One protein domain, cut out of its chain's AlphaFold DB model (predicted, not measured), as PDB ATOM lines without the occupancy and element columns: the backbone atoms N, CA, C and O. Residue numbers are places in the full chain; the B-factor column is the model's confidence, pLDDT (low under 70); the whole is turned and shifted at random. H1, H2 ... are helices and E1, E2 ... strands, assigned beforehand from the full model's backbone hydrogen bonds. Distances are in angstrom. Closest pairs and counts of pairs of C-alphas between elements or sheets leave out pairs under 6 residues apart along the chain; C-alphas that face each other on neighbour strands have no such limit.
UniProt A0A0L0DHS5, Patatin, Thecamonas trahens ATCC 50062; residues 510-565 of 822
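AT A GLANCE: This is residues 510 to 565 of the 822 residues of the protein "Patatin" of Thecamonas trahens ATCC 50062 (UniProt A0A0L0DHS5). A long helix, H3, and the shorter H2 fold back on each other as a helical hairpin, and H4 turns off at a corner at the far end of H3. The short H1 precedes H2, and E1 sits beside H4 at one end of the rod. The 56 printed residues are mostly helix, ordered H1, H2, H3, H4, E1, only just compact, close to loose, with radius of gyration of the C-alphas 12.2 A and spans of 40 by 19 by 17 A.

IN THESE COORDINATES: H3, residues 531 to 548, is 25.4 A long and begins at C-alpha 531 (-18.161, 51.902, 52.898). H4 is residues 550 to 560, 15.2 A; H2 516 to 522; H1 510 to 514. E1, residues 563 to 565, ends at (-19.573, 20.193, 37.129) and pairs with no named strand.

HOW THE PARTS SIT: H2 touches residues 538 to 542 of H3, opposite ways at a shallow tilt of 27 degrees; the C-alphas of Leu 521 and Gln 538 are closest, 6.5 A. H3 and H4 touch only at the corner, closest at the C-alphas of Phe 546 and Arg 553, 5.9 A. H1 only just touches H3, with 3 pairs of C-alphas within 8 A, closest Arg 512 and Val 542, 7.0 A. In H1, H2, H3 and H4 every O i to N i+4 pair is within hydrogen-bond range.

THE WHOLE: The C-alphas of Leu 528 and Leu 565 are farthest apart, 40.2 A. Residues 527 to 533, of which 531 to 533 belong to H3, stand free. The printed part has no cut, no link is long, and no printed residue is under 70 in pLDDT.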
ATOM      1  N   GLU A 510     -25.998  34.070  48.795       84.56
ATOM      2  CA  GLU A 510     -25.210  33.664  49.966       84.56
ATOM      3  C   GLU A 510     -23.816  33.158  49.552       84.56
ATOM      4  O   GLU A 510     -22.821  33.761  49.952       84.56
ATOM      5  N   ASP A 511     -23.723  32.190  48.626       84.50
ATOM      6  CA  ASP A 511     -22.459  31.746  48.003       84.50
ATOM      7  C   ASP A 511     -21.602  32.919  47.497       84.50
ATOM      8  O   ASP A 511     -20.387  32.953  47.687       84.50
ATOM      9  N   ARG A 512     -22.221  33.908  46.840       89.44
ATOM     10  CA  ARG A 512     -21.502  35.069  46.287       89.44
ATOM     11  C   ARG A 512     -20.946  35.965  47.390       89.44
ATOM     12  O   ARG A 512     -19.832  36.470  47.246       89.44
ATOM     13  N   GLU A 513     -21.707  36.179  48.461       87.12
ATOM     14  CA  GLU A 513     -21.303  36.996  49.608       87.12
ATOM     15  C   GLU A 513     -20.250  36.317  50.492       87.12
ATOM     16  O   GLU A 513     -19.435  37.020  51.097       87.12
ATOM     17  N   ASP A 514     -20.227  34.985  50.536       87.00
ATOM     18  CA  ASP A 514     -19.225  34.202  51.261       87.00
ATOM     19  C   ASP A 514     -18.043  33.727  50.395       87.00
ATOM     20  O   ASP A 514     -17.055  33.235  50.942       87.00
ATOM     21  N   SER A 515     -18.074  33.925  49.074       91.56
ATOM     22  CA  SER A 515     -16.982  33.521  48.174       91.56
ATOM     23  C   SER A 515     -15.608  34.079  48.580       91.56
ATOM     24  O   SER A 515     -15.478  35.213  49.063       91.56
ATOM     25  N   LEU A 516     -14.537  33.325  48.308       88.25
ATOM     26  CA  LEU A 516     -13.151  33.766  48.518       88.25
ATOM     27  C   LEU A 516     -12.840  35.069  47.769       88.25
ATOM     28  O   LEU A 516     -12.049  35.881  48.246       88.25
ATOM     29  N   VAL A 517     -13.485  35.301  46.623       89.62
ATOM     30  CA  VAL A 517     -13.328  36.532  45.833       89.62
ATOM     31  C   VAL A 517     -13.993  37.727  46.515       89.62
ATOM     32  O   VAL A 517     -13.389  38.799  46.568       89.62
ATOM     33  N   MET A 518     -15.173  37.556  47.118       89.56
ATOM     34  CA  MET A 518     -15.775  38.595  47.959       89.56
ATOM     35  C   MET A 518     -14.915  38.875  49.200       89.56
ATOM     36  O   MET A 518     -14.647  40.031  49.525       89.56
ATOM     37  N   LYS A 519     -14.413  37.826  49.864       90.19
ATOM     38  CA  LYS A 519     -13.504  37.944  51.017       90.19
ATOM     39  C   LYS A 519     -12.196  38.666  50.651       90.19
ATOM     40  O   LYS A 519     -11.736  39.505  51.422       90.19
ATOM     41  N   ALA A 520     -11.646  38.422  49.460       88.44
ATOM     42  CA  ALA A 520     -10.468  39.121  48.947       88.44
ATOM     43  C   ALA A 520     -10.745  40.598  48.608       88.44
ATOM     44  O   ALA A 520      -9.937  41.458  48.949       88.44
ATOM     45  N   LEU A 521     -11.890  40.919  47.992       88.31
ATOM     46  CA  LEU A 521     -12.277  42.305  47.698       88.31
ATOM     47  C   LEU A 521     -12.489  43.121  48.983       88.31
ATOM     48  O   LEU A 521     -11.914  44.202  49.117       88.31
ATOM     49  N   ARG A 522     -13.201  42.560  49.970       87.94
ATOM     50  CA  ARG A 522     -13.393  43.155  51.308       87.94
ATOM     51  C   ARG A 522     -12.071  43.397  52.058       87.94
ATOM     52  O   ARG A 522     -12.009  44.277  52.910       87.94
ATOM     53  N   ALA A 523     -11.006  42.660  51.737       87.06
ATOM     54  CA  ALA A 523      -9.666  42.863  52.301       87.06
ATOM     55  C   ALA A 523      -8.846  43.972  51.602       87.06
ATOM     56  O   ALA A 523      -7.796  44.364  52.111       87.06
ATOM     57  N   ILE A 524      -9.304  44.477  50.450       84.50
ATOM     58  CA  ILE A 524      -8.626  45.498  49.625       84.50
ATOM     59  C   ILE A 524      -9.325  46.877  49.734       84.50
ATOM     60  O   ILE A 524      -8.814  47.870  49.214       84.50
ATOM     61  N   SER A 525     -10.457  46.958  50.450       74.44
ATOM     62  CA  SER A 525     -11.288  48.156  50.673       74.44
ATOM     63  C   SER A 525     -10.491  49.472  50.824       74.44
ATOM     64  O   SER A 525      -9.800  49.673  51.830       74.44
ATOM     65  N   PRO A 526     -10.568  50.400  49.847       78.44
ATOM     66  CA  PRO A 526      -9.700  51.574  49.795       78.44
ATOM     67  C   PRO A 526     -10.105  52.662  50.813       78.44
ATOM     68  O   PRO A 526     -11.269  53.067  50.853       78.44
ATOM     69  N   PRO A 527      -9.153  53.253  51.567       73.44
ATOM     70  CA  PRO A 527      -9.424  54.085  52.754       73.44
ATOM     71  C   PRO A 527     -10.055  55.467  52.482       73.44
ATOM     72  O   PRO A 527     -10.218  56.261  53.406       73.44
ATOM     73  N   LEU A 528     -10.379  55.781  51.226       81.56
ATOM     74  CA  LEU A 528     -10.955  57.059  50.785       81.56
ATOM     75  C   LEU A 528     -12.338  56.906  50.123       81.56
ATOM     76  O   LEU A 528     -12.912  57.899  49.681       81.56
ATOM     77  N   VAL A 529     -12.886  55.687  50.055       80.19
ATOM     78  CA  VAL A 529     -14.227  55.422  49.511       80.19
ATOM     79  C   VAL A 529     -15.205  55.175  50.669       80.19
ATOM     80  O   VAL A 529     -14.895  54.391  51.565       80.19
ATOM     81  N   PRO A 530     -16.397  55.807  50.695       87.00
ATOM     82  CA  PRO A 530     -17.411  55.504  51.703       87.00
ATOM     83  C   PRO A 530     -17.832  54.028  51.643       87.00
ATOM     84  O   PRO A 530     -18.147  53.530  50.564       87.00
ATOM     85  N   GLN A 531     -17.912  53.353  52.794       83.25
ATOM     86  CA  GLN A 531     -18.161  51.902  52.898       83.25
ATOM     87  C   GLN A 531     -19.380  51.409  52.095       83.25
ATOM     88  O   GLN A 531     -19.335  50.334  51.504       83.25
ATOM     89  N   VAL A 532     -20.454  52.203  52.024       85.38
ATOM     90  CA  VAL A 532     -21.651  51.887  51.221       85.38
ATOM     91  C   VAL A 532     -21.341  51.866  49.718       85.38
ATOM     92  O   VAL A 532     -21.808  50.984  49.007       85.38
ATOM     93  N   VAL A 533     -20.529  52.808  49.229       84.94
ATOM     94  CA  VAL A 533     -20.128  52.887  47.813       84.94
ATOM     95  C   VAL A 533     -19.162  51.755  47.467       84.94
ATOM     96  O   VAL A 533     -19.325  51.120  46.431       84.94
ATOM     97  N   ASP A 534     -18.209  51.463  48.354       86.12
ATOM     98  CA  ASP A 534     -17.284  50.334  48.208       86.12
ATOM     99  C   ASP A 534     -18.047  48.996  48.152       86.12
ATOM    100  O   ASP A 534     -17.899  48.241  47.196       86.12
ATOM    101  N   SER A 535     -18.987  48.769  49.077       85.06
ATOM    102  CA  SER A 535     -19.853  47.575  49.087       85.06
ATOM    103  C   SER A 535     -20.641  47.407  47.781       85.06
ATOM    104  O   SER A 535     -20.709  46.305  47.237       85.06
ATOM    105  N   ILE A 536     -21.205  48.495  47.238       87.31
ATOM    106  CA  ILE A 536     -21.934  48.481  45.957       87.31
ATOM    107  C   ILE A 536     -20.998  48.140  44.788       87.31
ATOM    108  O   ILE A 536     -21.377  47.363  43.910       87.31
ATOM    109  N   LEU A 537     -19.777  48.684  44.767       87.69
ATOM    110  CA  LEU A 537     -18.789  48.397  43.722       87.69
ATOM    111  C   LEU A 537     -18.303  46.942  43.786       87.69
ATOM    112  O   LEU A 537     -18.282  46.267  42.757       87.69
ATOM    113  N   GLN A 538     -17.983  46.434  44.979       89.06
ATOM    114  CA  GLN A 538     -17.584  45.039  45.189       89.06
ATOM    115  C   GLN A 538     -18.708  44.074  44.785       89.06
ATOM    116  O   GLN A 538     -18.471  43.137  44.022       89.06
ATOM    117  N   TRP A 539     -19.951  44.347  45.198       91.00
ATOM    118  CA  TRP A 539     -21.124  43.560  44.803       91.00
ATOM    119  C   TRP A 539     -21.385  43.611  43.291       91.00
ATOM    120  O   TRP A 539     -21.743  42.597  42.689       91.00
ATOM    121  N   GLY A 540     -21.152  44.761  42.651       90.88
ATOM    122  CA  GLY A 540     -21.217  44.914  41.198       90.88
ATOM    123  C   GLY A 540     -20.186  44.053  40.461       90.88
ATOM    124  O   GLY A 540     -20.548  43.332  39.532       90.88
ATOM    125  N   VAL A 541     -18.923  44.071  40.901       90.19
ATOM    126  CA  VAL A 541     -17.839  43.252  40.321       90.19
ATOM    127  C   VAL A 541     -18.118  41.758  40.497       90.19
ATOM    128  O   VAL A 541     -18.049  41.007  39.524       90.19
ATOM    129  N   VAL A 542     -18.489  41.322  41.704       91.31
ATOM    130  CA  VAL A 542     -18.784  39.909  41.990       91.31
ATOM    131  C   VAL A 542     -19.973  39.419  41.159       91.31
ATOM    132  O   VAL A 542     -19.867  38.394  40.488       91.31
ATOM    133  N   ASN A 543     -21.073  40.177  41.088       92.31
ATOM    134  CA  ASN A 543     -22.202  39.806  40.232       92.31
ATOM    135  C   ASN A 543     -21.860  39.810  38.740       92.31
ATOM    136  O   ASN A 543     -22.346  38.940  38.019       92.31
ATOM    137  N   MET A 544     -21.020  40.735  38.267       92.50
ATOM    138  CA  MET A 544     -20.564  40.736  36.876       92.50
ATOM    139  C   MET A 544     -19.794  39.447  36.547       92.50
ATOM    140  O   MET A 544     -20.060  38.823  35.518       92.50
ATOM    141  N   LEU A 545     -18.893  39.021  37.436       92.50
ATOM    142  CA  LEU A 545     -18.114  37.791  37.294       92.50
ATOM    143  C   LEU A 545     -19.013  36.545  37.304       92.50
ATOM    144  O   LEU A 545     -18.993  35.779  36.339       92.50
ATOM    145  N   PHE A 546     -19.851  36.370  38.331       92.50
ATOM    146  CA  PHE A 546     -20.746  35.211  38.431       92.50
ATOM    147  C   PHE A 546     -21.780  35.156  37.297       92.50
ATOM    148  O   PHE A 546     -22.013  34.084  36.740       92.50
ATOM    149  N   ASN A 547     -22.391  36.277  36.904       92.31
ATOM    150  CA  ASN A 547     -23.430  36.260  35.870       92.31
ATOM    151  C   ASN A 547     -22.849  36.067  34.459       92.31
ATOM    152  O   ASN A 547     -23.398  35.282  33.685       92.31
ATOM    153  N   HIS A 548     -21.736  36.731  34.122       90.75
ATOM    154  CA  HIS A 548     -21.254  36.805  32.736       90.75
ATOM    155  C   HIS A 548     -20.014  35.953  32.421       90.75
ATOM    156  O   HIS A 548     -19.750  35.724  31.243       90.75
ATOM    157  N   SER A 549     -19.275  35.437  33.412       90.69
ATOM    158  CA  SER A 549     -18.097  34.590  33.169       90.69
ATOM    159  C   SER A 549     -18.328  33.136  33.583       90.69
ATOM    160  O   SER A 549     -18.292  32.770  34.758       90.69
ATOM    161  N   GLN A 550     -18.515  32.267  32.586       89.56
ATOM    162  CA  GLN A 550     -18.586  30.816  32.787       89.56
ATOM    163  C   GLN A 550     -17.259  30.250  33.321       89.56
ATOM    164  O   GLN A 550     -17.276  29.401  34.209       89.56
ATOM    165  N   LEU A 551     -16.117  30.768  32.846       88.06
ATOM    166  CA  LEU A 551     -14.786  30.387  33.335       88.06
ATOM    167  C   LEU A 551     -14.634  30.687  34.832       88.06
ATOM    168  O   LEU A 551     -14.093  29.874  35.576       88.06
ATOM    169  N   PHE A 552     -15.152  31.836  35.277       90.25
ATOM    170  CA  PHE A 552     -15.146  32.213  36.688       90.25
ATOM    171  C   PHE A 552     -16.018  31.277  37.529       90.25
ATOM    172  O   PHE A 552     -15.554  30.785  38.553       90.25
ATOM    173  N   ARG A 553     -17.246  30.964  37.080       92.75
ATOM    174  CA  ARG A 553     -18.119  30.008  37.784       92.75
ATOM    175  C   ARG A 553     -17.501  28.611  37.880       92.75
ATOM    176  O   ARG A 553     -17.599  27.995  38.934       92.75
ATOM    177  N   LEU A 554     -16.834  28.134  36.828       90.06
ATOM    178  CA  LEU A 554     -16.093  26.866  36.841       90.06
ATOM    179  C   LEU A 554     -14.920  26.901  37.833       90.06
ATOM    180  O   LEU A 554     -14.778  25.982  38.634       90.06
ATOM    181  N   GLY A 555     -14.121  27.974  37.831       88.06
ATOM    182  CA  GLY A 555     -13.020  28.162  38.781       88.06
ATOM    183  C   GLY A 555     -13.490  28.205  40.240       88.06
ATOM    184  O   GLY A 555     -12.963  27.472  41.071       88.06
ATOM    185  N   HIS A 556     -14.532  28.990  40.533       90.31
ATOM    186  CA  HIS A 556     -15.197  29.021  41.840       90.31
ATOM    187  C   HIS A 556     -15.712  27.633  42.245       90.31
ATOM    188  O   HIS A 556     -15.464  27.179  43.357       90.31
ATOM    189  N   SER A 557     -16.371  26.921  41.326       91.44
ATOM    190  CA  SER A 557     -16.907  25.579  41.579       91.44
ATOM    191  C   SER A 557     -15.808  24.570  41.943       91.44
ATOM    192  O   SER A 557     -15.977  23.807  42.890       91.44
ATOM    193  N   VAL A 558     -14.654  24.600  41.264       89.31
ATOM    194  CA  VAL A 558     -13.505  23.739  41.605       89.31
ATOM    195  C   VAL A 558     -12.883  24.110  42.955       89.31
ATOM    196  O   VAL A 558     -12.547  23.215  43.726       89.31
ATOM    197  N   VAL A 559     -12.718  25.404  43.245       86.50
ATOM    198  CA  VAL A 559     -11.986  25.875  44.436       86.50
ATOM    199  C   VAL A 559     -12.828  25.821  45.713       86.50
ATOM    200  O   VAL A 559     -12.307  25.440  46.757       86.50
ATOM    201  N   GLU A 560     -14.105  26.199  45.647       89.69
ATOM    202  CA  GLU A 560     -14.964  26.387  46.830       89.69
ATOM    203  C   GLU A 560     -16.007  25.266  46.986       89.69
ATOM    204  O   GLU A 560     -16.384  24.933  48.107       89.69
ATOM    205  N   LEU A 561     -16.415  24.620  45.884       90.50
ATOM    206  CA  LEU A 561     -17.415  23.535  45.861       90.50
ATOM    207  C   LEU A 561     -16.823  22.168  45.451       90.50
ATOM    208  O   LEU A 561     -17.549  21.200  45.226       90.50
ATOM    209  N   GLY A 562     -15.492  22.075  45.366       88.06
ATOM    210  CA  GLY A 562     -14.736  20.835  45.176       88.06
ATOM    211  C   GLY A 562     -14.674  20.268  43.754       88.06
ATOM    212  O   GLY A 562     -13.922  19.318  43.541       88.06
ATOM    213  N   GLY A 563     -15.388  20.828  42.771       90.06
ATOM    214  CA  GLY A 563     -15.303  20.365  41.381       90.06
ATOM    215  C   GLY A 563     -16.104  21.177  40.363       90.06
ATOM    216  O   GLY A 563     -16.967  21.982  40.711       90.06
ATOM    217  N   ALA A 564     -15.770  21.007  39.084       89.88
ATOM    218  CA  ALA A 564     -16.208  21.887  38.000       89.88
ATOM    219  C   ALA A 564     -17.699  21.762  37.631       89.88
ATOM    220  O   ALA A 564     -18.336  22.774  37.341       89.88
ATOM    221  N   LEU A 565     -18.234  20.540  37.618       91.12
ATOM    222  CA  LEU A 565     -19.573  20.193  37.129       91.12
ATOM    223  C   LEU A 565     -20.596  20.118  38.271       91.12
ATOM    224  O   LEU A 565     -20.270  19.666  39.371       91.12
TER     225      LEU A 565